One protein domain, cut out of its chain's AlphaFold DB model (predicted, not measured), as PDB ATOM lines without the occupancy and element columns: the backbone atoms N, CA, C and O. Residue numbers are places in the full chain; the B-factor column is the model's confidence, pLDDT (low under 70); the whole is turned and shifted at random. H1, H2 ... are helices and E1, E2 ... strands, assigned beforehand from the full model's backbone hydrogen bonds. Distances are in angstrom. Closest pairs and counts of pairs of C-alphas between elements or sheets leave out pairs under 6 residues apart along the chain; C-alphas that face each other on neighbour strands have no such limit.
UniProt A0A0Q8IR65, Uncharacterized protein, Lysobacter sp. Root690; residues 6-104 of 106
ATOM      1  N   LYS A   6     215.114 321.380 231.325       75.50
ATOM      2  CA  LYS A   6     216.467 321.323 230.776       75.50
ATOM      3  C   LYS A   6     216.435 321.541 229.276       75.50
ATOM      4  O   LYS A   6     215.737 320.840 228.550       75.50
ATOM      5  N   VAL A   7     217.241 322.501 228.838       72.75
ATOM      6  CA  VAL A   7     217.579 322.724 227.436       72.75
ATOM      7  C   VAL A   7     218.959 322.134 227.208       72.75
ATOM      8  O   VAL A   7     219.925 322.498 227.885       72.75
ATOM      9  N   LEU A   8     219.055 321.219 226.256       76.00
ATOM     10  CA  LEU A   8     220.289 320.539 225.906       76.00
ATOM     11  C   LEU A   8     220.511 320.650 224.399       76.00
ATOM     12  O   LEU A   8     219.700 320.181 223.609       76.00
ATOM     13  N   VAL A   9     221.627 321.260 224.009       76.12
ATOM     14  CA  VAL A   9     222.125 321.278 222.634       76.12
ATOM     15  C   VAL A   9     223.321 320.339 222.578       76.12
ATOM     16  O   VAL A   9     224.336 320.568 223.240       76.12
ATOM     17  N   ARG A  10     223.191 319.270 221.801       76.12
ATOM     18  CA  ARG A  10     224.269 318.329 221.505       76.12
ATOM     19  C   ARG A  10     224.747 318.565 220.095       76.12
ATOM     20  O   ARG A  10     223.929 318.745 219.199       76.12
ATOM     21  N   VAL A  11     226.053 318.519 219.894       67.81
ATOM     22  CA  VAL A  11     226.620 318.359 218.565       67.81
ATOM     23  C   VAL A  11     227.446 317.101 218.531       67.81
ATOM     24  O   VAL A  11     228.425 316.987 219.263       67.81
ATOM     25  N   ILE A  12     227.025 316.174 217.683       68.00
ATOM     26  CA  ILE A  12     227.653 314.875 217.495       68.00
ATOM     27  C   ILE A  12     228.307 314.894 216.119       68.00
ATOM     28  O   ILE A  12     227.666 315.234 215.127       68.00
ATOM     29  N   GLY A  13     229.583 314.533 216.045       59.59
ATOM     30  CA  GLY A  13     230.262 314.356 214.767       59.59
ATOM     31  C   GLY A  13     231.439 313.404 214.892       59.59
ATOM     32  O   GLY A  13     231.960 313.160 215.982       59.59
ATOM     33  N   GLU A  14     231.872 312.849 213.768       59.62
ATOM     34  CA  GLU A  14     233.108 312.074 213.737       59.62
ATOM     35  C   GLU A  14     234.284 313.023 213.887       59.62
ATOM     36  O   GLU A  14     234.420 313.953 213.113       59.62
ATOM     37  N   LYS A  15     235.167 312.828 214.857       62.94
ATOM     38  CA  LYS A  15     236.411 313.593 214.930       62.94
ATOM     39  C   LYS A  15     237.258 313.305 213.699       62.94
ATOM     40  O   LYS A  15     237.377 312.143 213.309       62.94
ATOM     41  N   LEU A  16     237.947 314.316 213.168       57.88
ATOM     42  CA  LEU A  16     238.962 314.118 212.126       57.88
ATOM     43  C   LEU A  16     239.980 313.036 212.556       57.88
ATOM     44  O   LEU A  16     240.901 313.290 213.333       57.88
ATOM     45  N   GLY A  17     239.783 311.813 212.058       54.38
ATOM     46  CA  GLY A  17     240.670 310.665 212.227       54.38
ATOM     47  C   GLY A  17     240.527 309.805 213.492       54.38
ATOM     48  O   GLY A  17     241.317 308.874 213.597       54.38
ATOM     49  N   ASN A  18     239.603 310.051 214.440       51.69
ATOM     50  CA  ASN A  18     239.454 309.194 215.641       51.69
ATOM     51  C   ASN A  18     238.103 309.343 216.378       51.69
ATOM     52  O   ASN A  18     237.980 310.184 217.268       51.69
ATOM     53  N   GLY A  19     237.156 308.437 216.115       59.81
ATOM     54  CA  GLY A  19     235.955 308.234 216.940       59.81
ATOM     55  C   GLY A  19     234.935 309.379 216.910       59.81
ATOM     56  O   GLY A  19     235.123 310.384 216.235       59.81
ATOM     57  N   LEU A  20     233.832 309.207 217.639       57.81
ATOM     58  CA  LEU A  20     232.820 310.250 217.823       57.81
ATOM     59  C   LEU A  20     233.313 311.263 218.862       57.81
ATOM     60  O   LEU A  20     233.794 310.868 219.924       57.81
ATOM     61  N   ASP A  21     233.186 312.551 218.556       66.62
ATOM     62  CA  ASP A  21     233.390 313.647 219.505       66.62
ATOM     63  C   ASP A  21     232.047 314.364 219.693       66.62
ATOM     64  O   ASP A  21     231.248 314.484 218.756       66.62
ATOM     65  N   GLU A  22     231.769 314.783 220.923       71.62
ATOM     66  CA  GLU A  22     230.488 315.380 221.297       71.62
ATOM     67  C   GLU A  22     230.736 316.719 221.984       71.62
ATOM     68  O   GLU A  22     231.413 316.801 223.011       71.62
ATOM     69  N   ILE A  23     230.152 317.781 221.433       68.94
ATOM     70  CA  ILE A  23     230.089 319.079 222.099       68.94
ATOM     71  C   ILE A  23     228.711 319.210 222.726       68.94
ATOM     72  O   ILE A  23     227.695 319.187 222.035       68.94
ATOM     73  N   ILE A  24     228.677 319.375 224.046       76.50
ATOM     74  CA  ILE A  24     227.433 319.511 224.799       76.50
ATOM     75  C   ILE A  24     227.363 320.905 225.411       76.50
ATOM     76  O   ILE A  24     228.219 321.287 226.209       76.50
ATOM     77  N   ALA A  25     226.295 321.636 225.101       79.69
ATOM     78  CA  ALA A  25     225.916 322.852 225.805       79.69
ATOM     79  C   ALA A  25     224.536 322.643 226.437       79.69
ATOM     80  O   ALA A  25     223.594 322.214 225.776       79.69
ATOM     81  N   SER A  26     224.402 322.913 227.734       84.38
ATOM     82  CA  SER A  26     223.140 322.687 228.443       84.38
ATOM     83  C   SER A  26     222.843 323.783 229.449       84.38
ATOM     84  O   SER A  26     223.762 324.398 229.996       84.38
ATOM     85  N   LYS A  27     221.555 324.013 229.695       82.38
ATOM     86  CA  LYS A  27     221.072 324.920 230.731       82.38
ATOM     87  C   LYS A  27     219.819 324.351 231.384       82.38
ATOM     88  O   LYS A  27     218.924 323.857 230.704       82.38
ATOM     89  N   GLU A  28     219.778 324.436 232.705       83.69
ATOM     90  CA  GLU A  28     218.645 324.013 233.524       83.69
ATOM     91  C   GLU A  28     217.944 325.237 234.116       83.69
ATOM     92  O   GLU A  28     218.590 326.235 234.449       83.69
ATOM     93  N   PHE A  29     216.624 325.152 234.234       77.06
ATOM     94  CA  PHE A  29     215.745 326.223 234.675       77.06
ATOM     95  C   PHE A  29     214.842 325.728 235.802       77.06
ATOM     96  O   PHE A  29     214.139 324.729 235.647       77.06
ATOM     97  N   ASP A  30     214.851 326.460 236.917       74.25
ATOM     98  CA  ASP A  30     213.909 326.262 238.026       74.25
ATOM     99  C   ASP A  30     212.534 326.861 237.691       74.25
ATOM    100  O   ASP A  30     211.501 326.251 237.942       74.25
ATOM    101  N   TYR A  31     212.539 328.036 237.058       69.75
ATOM    102  CA  TYR A  31     211.367 328.741 236.544       69.75
ATOM    103  C   TYR A  31     211.736 329.362 235.198       69.75
ATOM    104  O   TYR A  31     212.853 329.860 235.042       69.75
ATOM    105  N   PHE A  32     210.822 329.318 234.232       70.12
ATOM    106  CA  PHE A  32     211.039 329.876 232.900       70.12
ATOM    107  C   PHE A  32     209.716 330.299 232.264       70.12
ATOM    108  O   PHE A  32     208.654 329.746 232.559       70.12
ATOM    109  N   ASN A  33     209.798 331.243 231.336       75.44
ATOM    110  CA  ASN A  33     208.781 331.443 230.311       75.44
ATOM    111  C   ASN A  33     209.301 331.001 228.928       75.44
ATOM    112  O   ASN A  33     210.480 330.684 228.754       75.44
ATOM    113  N   LEU A  34     208.404 330.944 227.942       73.62
ATOM    114  CA  LEU A  34     208.731 330.490 226.583       73.62
ATOM    115  C   LEU A  34     209.808 331.351 225.912       73.62
ATOM    116  O   LEU A  34     210.729 330.809 225.305       73.62
ATOM    117  N   ASP A  35     209.740 332.671 226.078       78.00
ATOM    118  CA  ASP A  35     210.684 333.607 225.459       78.00
ATOM    119  C   ASP A  35     212.108 333.431 226.018       78.00
ATOM    120  O   ASP A  35     213.106 333.561 225.298       78.00
ATOM    121  N   GLU A  36     212.224 333.103 227.307       78.88
ATOM    122  CA  GLU A  36     213.497 332.800 227.965       78.88
ATOM    123  C   GLU A  36     214.111 331.496 227.450       78.88
ATOM    124  O   GLU A  36     215.330 331.433 227.251       78.88
ATOM    125  N   ILE A  37     213.283 330.479 227.188       77.56
ATOM    126  CA  ILE A  37     213.727 329.232 226.558       77.56
ATOM    127  C   ILE A  37     214.218 329.498 225.136       77.56
ATOM    128  O   ILE A  37     215.335 329.100 224.808       77.56
ATOM    129  N   ASP A  38     213.454 330.216 224.314       77.81
ATOM    130  CA  ASP A  38     213.828 330.514 222.924       77.81
ATOM    131  C   ASP A  38     215.125 331.328 222.838       77.81
ATOM    132  O   ASP A  38     216.024 331.043 222.031       77.81
ATOM    133  N   THR A  39     215.266 332.315 223.726       81.94
ATOM    134  CA  THR A  39     216.491 333.110 223.852       81.94
ATOM    135  C   THR A  39     217.671 332.229 224.260       81.94
ATOM    136  O   THR A  39     218.759 332.348 223.692       81.94
ATOM    137  N   CYS A  40     217.470 331.316 225.213       82.94
ATOM    138  CA  CYS A  40     218.500 330.380 225.645       82.94
ATOM    139  C   CYS A  40     218.923 329.428 224.525       82.94
ATOM    140  O   CYS A  40     220.120 329.266 224.292       82.94
ATOM    141  N   ILE A  41     217.969 328.812 223.823       80.06
ATOM    142  CA  ILE A  41     218.239 327.914 222.695       80.06
ATOM    143  C   ILE A  41     219.091 328.641 221.654       80.06
ATOM    144  O   ILE A  41     220.138 328.137 221.250       80.06
ATOM    145  N   SER A  42     218.697 329.863 221.287       81.75
ATOM    146  CA  SER A  42     219.442 330.685 220.330       81.75
ATOM    147  C   SER A  42     220.879 330.954 220.788       81.75
ATOM    148  O   SER A  42     221.809 330.825 219.993       81.75
ATOM    149  N   GLN A  43     221.081 331.283 222.068       84.88
ATOM    150  CA  GLN A  43     222.408 331.527 222.643       84.88
ATOM    151  C   GLN A  43     223.279 330.268 222.677       84.88
ATOM    152  O   GLN A  43     224.464 330.341 222.351       84.88
ATOM    153  N   LEU A  44     222.710 329.121 223.057       85.44
ATOM    154  CA  LEU A  44     223.431 327.849 223.114       85.44
ATOM    155  C   LEU A  44     223.850 327.393 221.713       85.44
ATOM    156  O   LEU A  44     225.000 327.005 221.522       85.44
ATOM    157  N   ILE A  45     222.965 327.502 220.718       83.75
ATOM    158  CA  ILE A  45     223.303 327.181 219.326       83.75
ATOM    159  C   ILE A  45     224.396 328.124 218.810       83.75
ATOM    160  O   ILE A  45     225.375 327.666 218.224       83.75
ATOM    161  N   ASP A  46     224.274 329.432 219.051       84.75
ATOM    162  CA  ASP A  46     225.293 330.397 218.626       84.75
ATOM    163  C   ASP A  46     226.661 330.124 219.269       84.75
ATOM    164  O   ASP A  46     227.683 330.288 218.598       84.75
ATOM    165  N   PHE A  47     226.686 329.699 220.536       84.06
ATOM    166  CA  PHE A  47     227.907 329.300 221.233       84.06
ATOM    167  C   PHE A  47     228.553 328.080 220.570       84.06
ATOM    168  O   PHE A  47     229.712 328.153 220.167       84.06
ATOM    169  N   VAL A  48     227.797 326.992 220.392       82.06
ATOM    170  CA  VAL A  48     228.365 325.746 219.860       82.06
ATOM    171  C   VAL A  48     228.819 325.906 218.411       82.06
ATOM    172  O   VAL A  48     229.899 325.445 218.046       82.06
ATOM    173  N   VAL A  49     228.051 326.612 217.577       82.06
ATOM    174  CA  VAL A  49     228.460 326.840 216.186       82.06
ATOM    175  C   VAL A  49     229.712 327.716 216.110       82.06
ATOM    176  O   VAL A  49     230.567 327.470 215.260       82.06
ATOM    177  N   ARG A  50     229.869 328.707 217.000       83.50
ATOM    178  CA  ARG A  50     231.100 329.511 217.049       83.50
ATOM    179  C   ARG A  50     232.311 328.653 217.403       83.50
ATOM    180  O   ARG A  50     233.317 328.740 216.706       83.50
ATOM    181  N   ASP A  51     232.190 327.807 218.421       81.38
ATOM    182  CA  ASP A  51     233.266 326.896 218.817       81.38
ATOM    183  C   ASP A  51     233.647 325.951 217.669       81.38
ATOM    184  O   ASP A  51     234.829 325.792 217.374       81.38
ATOM    185  N   LEU A  52     232.669 325.407 216.937       78.44
ATOM    186  CA  LEU A  52     232.927 324.548 215.776       78.44
ATOM    187  C   LEU A  52     233.652 325.273 214.641       78.44
ATOM    188  O   LEU A  52     234.588 324.724 214.056       78.44
ATOM    189  N   VAL A  53     233.253 326.509 214.333       80.00
ATOM    190  CA  VAL A  53     233.939 327.338 213.331       80.00
ATOM    191  C   VAL A  53     235.382 327.619 213.760       80.00
ATOM    192  O   VAL A  53     236.302 327.456 212.955       80.00
ATOM    193  N   ASP A  54     235.596 327.980 215.027       81.88
ATOM    194  CA  ASP A  54     236.922 328.264 215.581       81.88
ATOM    195  C   ASP A  54     237.817 327.014 215.601       81.88
ATOM    196  O   ASP A  54     239.024 327.107 215.356       81.88
ATOM    197  N   MET A  55     237.246 325.837 215.873       78.12
ATOM    198  CA  MET A  55     237.940 324.551 215.795       78.12
ATOM    199  C   MET A  55     238.332 324.229 214.349       78.12
ATOM    200  O   MET A  55     239.515 323.990 214.079       78.12
ATOM    201  N   LYS A  56     237.390 324.328 213.399       76.12
ATOM    202  CA  LYS A  56     237.633 324.067 211.971       76.12
ATOM    203  C   LYS A  56     238.715 324.984 211.397       76.12
ATOM    204  O   LYS A  56     239.593 324.519 210.675       76.12
ATOM    205  N   ALA A  57     238.719 326.265 211.773       78.56
ATOM    206  CA  ALA A  57     239.755 327.223 211.379       78.56
ATOM    207  C   ALA A  57     241.162 326.847 211.888       78.56
ATOM    208  O   ALA A  57     242.163 327.210 211.272       78.56
ATOM    209  N   LYS A  58     241.247 326.101 212.996       79.88
ATOM    210  CA  LYS A  58     242.496 325.581 213.577       79.88
ATOM    211  C   LYS A  58     242.871 324.188 213.052       79.88
ATOM    212  O   LYS A  58     243.862 323.627 213.512       79.88
ATOM    213  N   GLY A  59     242.100 323.624 212.118       71.81
ATOM    214  CA  GLY A  59     242.322 322.278 211.580       71.81
ATOM    215  C   GLY A  59     242.039 321.153 212.581       71.81
ATOM    216  O   GLY A  59     242.590 320.064 212.445       71.81
ATOM    217  N   VAL A  60     241.218 321.415 213.602       68.75
ATOM    218  CA  VAL A  60     240.799 320.445 214.625       68.75
ATOM    219  C   VAL A  60     239.272 320.394 214.708       68.75
ATOM    220  O   VAL A  60     238.598 321.309 214.254       68.75
ATOM    221  N   GLY A  61     238.713 319.349 215.320       66.06
ATOM    222  CA  GLY A  61     237.282 319.269 215.631       66.06
ATOM    223  C   GLY A  61     236.526 318.189 214.871       66.06
ATOM    224  O   GLY A  61     237.104 317.162 214.500       66.06
ATOM    225  N   LEU A  62     235.220 318.416 214.723       68.19
ATOM    226  CA  LEU A  62     234.320 317.505 214.028       68.19
ATOM    227  C   LEU A  62     234.660 317.497 212.533       68.19
ATOM    228  O   LEU A  62     234.975 318.530 211.939       68.19
ATOM    229  N   GLY A  63     234.658 316.301 211.974       64.81
ATOM    230  CA  GLY A  63     234.785 315.980 210.568       64.81
ATOM    231  C   GLY A  63     233.512 316.333 209.818       64.81
ATOM    232  O   GLY A  63     232.764 317.229 210.219       64.81
ATOM    233  N   ASP A  64     233.298 315.664 208.697       66.00
ATOM    234  CA  ASP A  64     232.214 316.024 207.796       66.00
ATOM    235  C   ASP A  64     230.842 315.689 208.418       66.00
ATOM    236  O   ASP A  64     230.690 314.713 209.151       66.00
ATOM    237  N   ASP A  65     229.860 316.551 208.147       71.00
ATOM    238  CA  ASP A  65     228.442 316.403 208.508       71.00
ATOM    239  C   ASP A  65     228.095 316.312 210.017       71.00
ATOM    240  O   ASP A  65     227.402 315.385 210.447       71.00
ATOM    241  N   PRO A  66     228.492 317.291 210.859       76.69
ATOM    242  CA  PRO A  66     228.088 317.309 212.266       76.69
ATOM    243  C   PRO A  66     226.561 317.429 212.428       76.69
ATOM    244  O   PRO A  66     225.893 318.176 211.715       76.69
ATOM    245  N   GLN A  67     225.985 316.739 213.407       82.19
ATOM    246  CA  GLN A  67     224.560 316.831 213.730       82.19
ATOM    247  C   GLN A  67     224.356 317.674 214.984       82.19
ATOM    248  O   GLN A  67     224.918 317.358 216.027       82.19
ATOM    249  N   ILE A  68     223.526 318.715 214.896       82.12
ATOM    250  CA  ILE A  68     223.060 319.492 216.049       82.12
ATOM    251  C   ILE A  68     221.704 318.938 216.480       82.12
ATOM    252  O   ILE A  68     220.726 319.091 215.754       82.12
ATOM    253  N   SER A  69     221.635 318.345 217.666       83.62
ATOM    254  CA  SER A  69     220.394 317.872 218.277       83.62
ATOM    255  C   SER A  69     219.993 318.791 219.422       83.62
ATOM    256  O   SER A  69     220.755 318.995 220.371       83.62
ATOM    257  N   LEU A  70     218.781 319.330 219.352       81.56
ATOM    258  CA  LEU A  70     218.165 320.076 220.438       81.56
ATOM    259  C   LEU A  70     217.148 319.192 221.155       81.56
ATOM    260  O   LEU A  70     216.209 318.687 220.545       81.56
ATOM    261  N   VAL A  71     217.343 319.068 222.460       78.25
ATOM    262  CA  VAL A  71     216.552 318.245 223.367       78.25
ATOM    263  C   VAL A  71     215.954 319.158 224.431       78.25
ATOM    264  O   VAL A  71     216.682 319.894 225.112       78.25
ATOM    265  N   LEU A  72     214.630 319.112 224.570       73.44
ATOM    266  CA  LEU A  72     213.895 319.826 225.611       73.44
ATOM    267  C   LEU A  72     213.173 318.809 226.492       73.44
ATOM    268  O   LEU A  72     212.222 318.179 226.046       73.44
ATOM    269  N   SER A  73     213.588 318.682 227.753       73.00
ATOM    270  CA  SER A  73     212.866 317.852 228.721       73.00
ATOM    271  C   SER A  73     211.991 318.735 229.614       73.00
ATOM    272  O   SER A  73     212.517 319.516 230.419       73.00
ATOM    273  N   ALA A  74     210.672 318.595 229.488       66.56
ATOM    274  CA  ALA A  74     209.684 319.200 230.378       66.56
ATOM    275  C   ALA A  74     208.525 318.211 230.601       66.56
ATOM    276  O   ALA A  74     207.913 317.762 229.638       66.56
ATOM    277  N   GLU A  75     208.231 317.853 231.858       58.72
ATOM    278  CA  GLU A  75     207.213 316.830 232.185       58.72
ATOM    279  C   GLU A  75     205.775 317.328 231.986       58.72
ATOM    280  O   GLU A  75     204.887 316.528 231.710       58.72
ATOM    281  N   ASP A  76     205.534 318.634 232.152       54.56
ATOM    282  CA  ASP A  76     204.206 319.084 232.579       54.56
ATOM    283  C   ASP A  76     203.777 320.417 231.968       54.56
ATOM    284  O   ASP A  76     203.380 321.372 232.640       54.56
ATOM    285  N   VAL A  77     203.876 320.515 230.645       53.66
ATOM    286  CA  VAL A  77     203.428 321.722 229.969       53.66
ATOM    287  C   VAL A  77     202.716 321.376 228.678       53.66
ATOM    288  O   VAL A  77     203.299 320.819 227.756       53.66
ATOM    289  N   TYR A  78     201.462 321.821 228.570       56.25
ATOM    290  CA  TYR A  78     200.708 321.962 227.314       56.25
ATOM    291  C   TYR A  78     201.385 322.943 226.325       56.25
ATOM    292  O   TYR A  78     200.735 323.519 225.451       56.25
ATOM    293  N   ILE A  79     202.687 323.183 226.484       58.12
ATOM    294  CA  ILE A  79     203.538 323.920 225.575       58.12
ATOM    295  C   ILE A  79     203.740 323.020 224.370       58.12
ATOM    296  O   ILE A  79     204.222 321.899 224.487       58.12
ATOM    297  N   ARG A  80     203.387 323.532 223.198       64.44
ATOM    298  CA  ARG A  80     203.859 322.985 221.935       64.44
ATOM    299  C   ARG A  80     205.267 323.542 221.730       64.44
ATOM    300  O   ARG A  80     205.360 324.729 221.421       64.44
ATOM    301  N   PRO A  81     206.342 322.763 221.935       66.81
ATOM    302  CA  PRO A  81     207.680 323.317 221.866       66.81
ATOM    303  C   PRO A  81     207.940 323.750 220.429       66.81
ATOM    304  O   PRO A  81     207.701 322.997 219.481       66.81
ATOM    305  N   SER A  82     208.371 324.989 220.267       70.06
ATOM    306  CA  SER A  82     208.777 325.549 218.987       70.06
ATOM    307  C   SER A  82     210.194 326.061 219.113       70.06
ATOM    308  O   SER A  82     210.637 326.406 220.200       70.06
ATOM    309  N   VAL A  83     210.900 326.106 217.992       75.50
ATOM    310  CA  VAL A  83     212.246 326.661 217.935       75.50
ATOM    311  C   VAL A  83     212.253 327.717 216.859       75.50
ATOM    312  O   VAL A  83     211.973 327.441 215.690       75.50
ATOM    313  N   HIS A  84     212.603 328.932 217.253       76.88
ATOM    314  CA  HIS A  84     212.780 330.040 216.334       76.88
ATOM    315  C   HIS A  84     214.271 330.304 216.154       76.88
ATOM    316  O   HIS A  84     214.927 330.876 217.018       76.88
ATOM    317  N   LEU A  85     214.818 329.893 215.010       79.50
ATOM    318  CA  LEU A  85     216.202 330.197 214.660       79.50
ATOM    319  C   LEU A  85     216.268 331.504 213.875       79.50
ATOM    320  O   LEU A  85     215.557 331.700 212.887       79.50
ATOM    321  N   SER A  86     217.170 332.395 214.280       82.00
ATOM    322  CA  SER A  86     217.454 333.594 213.497       82.00
ATOM    323  C   SER A  86     218.076 333.219 212.143       82.00
ATOM    324  O   SER A  86     218.798 332.227 212.026       82.00
ATOM    325  N   LYS A  87     217.885 334.062 211.118       85.69
ATOM    326  CA  LYS A  87     218.563 333.901 209.815       85.69
ATOM    327  C   LYS A  87     220.085 333.767 209.970       85.69
ATOM    328  O   LYS A  87     220.716 333.007 209.244       85.69
ATOM    329  N   ASN A  88     220.667 334.507 210.915       83.44
ATOM    330  CA  ASN A  88     222.094 334.444 211.210       83.44
ATOM    331  C   ASN A  88     222.491 333.051 211.718       83.44
ATOM    332  O   ASN A  88     223.431 332.459 211.205       83.44
ATOM    333  N   THR A  89     221.737 332.508 212.671       81.38
ATOM    334  CA  THR A  89     221.962 331.173 213.237       81.38
ATOM    335  C   THR A  89     221.827 330.087 212.168       81.38
ATOM    336  O   THR A  89     222.734 329.274 212.026       81.38
ATOM    337  N   ILE A  90     220.773 330.131 211.345       83.94
ATOM    338  CA  ILE A  90     220.573 329.189 210.226       83.94
ATOM    339  C   ILE A  90     221.768 329.216 209.265       83.94
ATOM    340  O   ILE A  90     222.310 328.169 208.918       83.94
ATOM    341  N   ASN A  91     222.224 330.409 208.868       85.38
ATOM    342  CA  ASN A  91     223.375 330.552 207.977       85.38
ATOM    343  C   ASN A  91     224.660 329.978 208.586       85.38
ATOM    344  O   ASN A  91     225.462 329.380 207.871       85.38
ATOM    345  N   LYS A  92     224.865 330.143 209.897       81.88
ATOM    346  CA  LYS A  92     226.029 329.577 210.586       81.88
ATOM    347  C   LYS A  92     225.971 328.045 210.630       81.88
ATOM    348  O   LYS A  92     226.972 327.417 210.300       81.88
ATOM    349  N   ILE A  93     224.818 327.454 210.961       83.31
ATOM    350  CA  ILE A  93     224.608 325.991 210.931       83.31
ATOM    351  C   ILE A  93     224.911 325.448 209.527       83.31
ATOM    352  O   ILE A  93     225.710 324.527 209.370       83.31
ATOM    353  N   ALA A  94     224.365 326.084 208.487       83.75
ATOM    354  CA  ALA A  94     224.623 325.690 207.104       83.75
ATOM    355  C   ALA A  94     226.111 325.818 206.715       83.75
ATOM    356  O   ALA A  94     226.627 324.989 205.971       83.75
ATOM    357  N   SER A  95     226.827 326.824 207.235       81.38
ATOM    358  CA  SER A  95     228.249 327.047 206.917       81.38
ATOM    359  C   SER A  95     229.187 325.954 207.435       81.38
ATOM    360  O   SER A  95     230.270 325.754 206.881       81.38
ATOM    361  N   ILE A  96     228.771 325.231 208.480       78.31
ATOM    362  CA  ILE A  96     229.517 324.093 209.023       78.31
ATOM    363  C   ILE A  96     229.051 322.754 208.437       78.31
ATOM    364  O   ILE A  96     229.575 321.722 208.840       78.31
ATOM    365  N   GLY A  97     228.115 322.764 207.479       78.81
ATOM    366  CA  GLY A  97     227.551 321.546 206.889       78.81
ATOM    367  C   GLY A  97     226.697 320.746 207.870       78.81
ATOM    368  O   GLY A  97     226.494 319.556 207.665       78.81
ATOM    369  N   ALA A  98     226.224 321.376 208.950       82.31
ATOM    370  CA  ALA A  98     225.523 320.651 209.989       82.31
ATOM    371  C   ALA A  98     224.065 320.372 209.623       82.31
ATOM    372  O   ALA A  98     223.361 321.246 209.106       82.31
ATOM    373  N   SER A  99     223.590 319.184 209.985       83.69
ATOM    374  CA  SER A  99     222.154 318.915 210.079       83.69
ATOM    375  C   SER A  99     221.614 319.421 211.421       83.69
ATOM    376  O   SER A  99     222.340 319.474 212.416       83.69
ATOM    377  N   PHE A 100     220.347 319.834 211.449       84.62
ATOM    378  CA  PHE A 100     219.669 320.275 212.667       84.62
ATOM    379  C   PHE A 100     218.468 319.373 212.931       84.62
ATOM    380  O   PHE A 100     217.594 319.247 212.074       84.62
ATOM    381  N   ASP A 101     218.443 318.779 214.117       84.69
ATOM    382  CA  ASP A 101     217.389 317.901 214.596       84.69
ATOM    383  C   ASP A 101     216.789 318.464 215.891       84.69
ATOM    384  O   ASP A 101     217.508 318.926 216.782       84.69
ATOM    385  N   PHE A 102     215.465 318.453 215.980       80.88
ATOM    386  CA  PHE A 102     214.731 318.973 217.126       80.88
ATOM    387  C   PHE A 102     213.755 317.917 217.620       80.88
ATOM    388  O   PHE A 102     212.757 317.638 216.953       80.88
ATOM    389  N   ASP A 103     214.035 317.387 218.810       75.12
ATOM    390  CA  ASP A 103     213.175 316.426 219.490       75.12
ATOM    391  C   ASP A 103     212.582 317.062 220.759       75.12
ATOM    392  O   ASP A 103     213.286 317.263 221.757       75.12
ATOM    393  N   PRO A 104     211.289 317.428 220.726       67.44
ATOM    394  CA  PRO A 104     210.612 318.024 221.867       67.44
ATOM    395  C   PRO A 104     210.074 317.019 222.900       67.44
ATOM    396  O   PRO A 104     209.457 317.471 223.864       67.44
TER     397      PRO A 104
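What this domain is: This is residues 6 to 104 of the 106 residues of an uncharacterized protein of Lysobacter sp. Root690 (UniProt A0A0Q8IR65). A twisted sheet of four strands has one long helix, H1, packed along one face, over E2 and E1, while a short second helix, H2, sits beside H1 and only grazes the sheet. The long axis of this elongated shape follows H1 and the E1 and E2 hairpin. The printed part has 99 residues with two named helices and four named strands, in the order E1, E2, H1, E3, H2, E4. The sheet is mixed, in the order E2, E1, E3, E4, and the class is mixed, helices and strands. The whole is compact, with a radius of gyration of the C-alphas of 14.0 A, and spans 43 by 27 by 19 A.

Where its parts are: E1 is residues 6 to 14, 25.5 A long, and begins at C-alpha 6 at (216.467, 321.323, 230.776). E2 is residues 20 to 29, 28.8 A long. H1 is residues 34 to 57, 34.7 A long, from C-alpha 34 at (208.731, 330.490, 226.583). E3 is residues 67 to 73, 19.0 A. H2 is residues 87 to 95, 12.2 A. E4 is residues 99 to 103, 13.2 A, and ends at C-alpha 103 at (213.175, 316.426, 219.490).

How they stand to each other: E1 and E2 form a hairpin, antiparallel at 172 degrees, with N 9 and O 25 2.8 A apart, within hydrogen-bond range. E1 and E3 are antiparallel at 159 degrees, with N 10 and O 69 at 2.8 A. E3 and E4 are parallel at 14 degrees, with N 101 and O 68 at 2.8 A. E2 and E4 are the edge strands and are apart. H1 is on the sheet at a height of 8.9 A, along the strands, at 22 degrees to E1 on the local plane. Its closest C-alphas to E2 are those of Leu 44 and Ala 25, 6.2 A apart. E2, H1 and E3 make a split strand-helix-strand unit, two strands running the same way with E1 between them, and its crossover is right-handed. With H1 on one face of the sheet, the arrangement is two layers. H1 touches H2 with residues 42 to 49 alone, the closest C-alphas being those of Asp 46 and Thr 89, 6.4 A apart. The two helices run the same way at a shallow tilt of 34 degrees, only just short of steep. H2 only grazes the sheet, with residues 90 to 94. E3, H2 and E4 make a strand-helix-strand unit, two parallel neighbour strands with a helix between, and its crossover is right-handed. In H1 and H2 every O i to N i+4 pair is within hydrogen-bond range.

The domain as a whole: The two C-alphas farthest apart, those of Gly 59 and Tyr 78, are 44.5 A apart. The printed part has no cut. The link from E3 to H2, residues 74 to 86, is long. The mean pLDDT of the printed part is 74.9, and 27 residues are under 70, among them residues 11 to 21, 60 to 64 and 74 to 81.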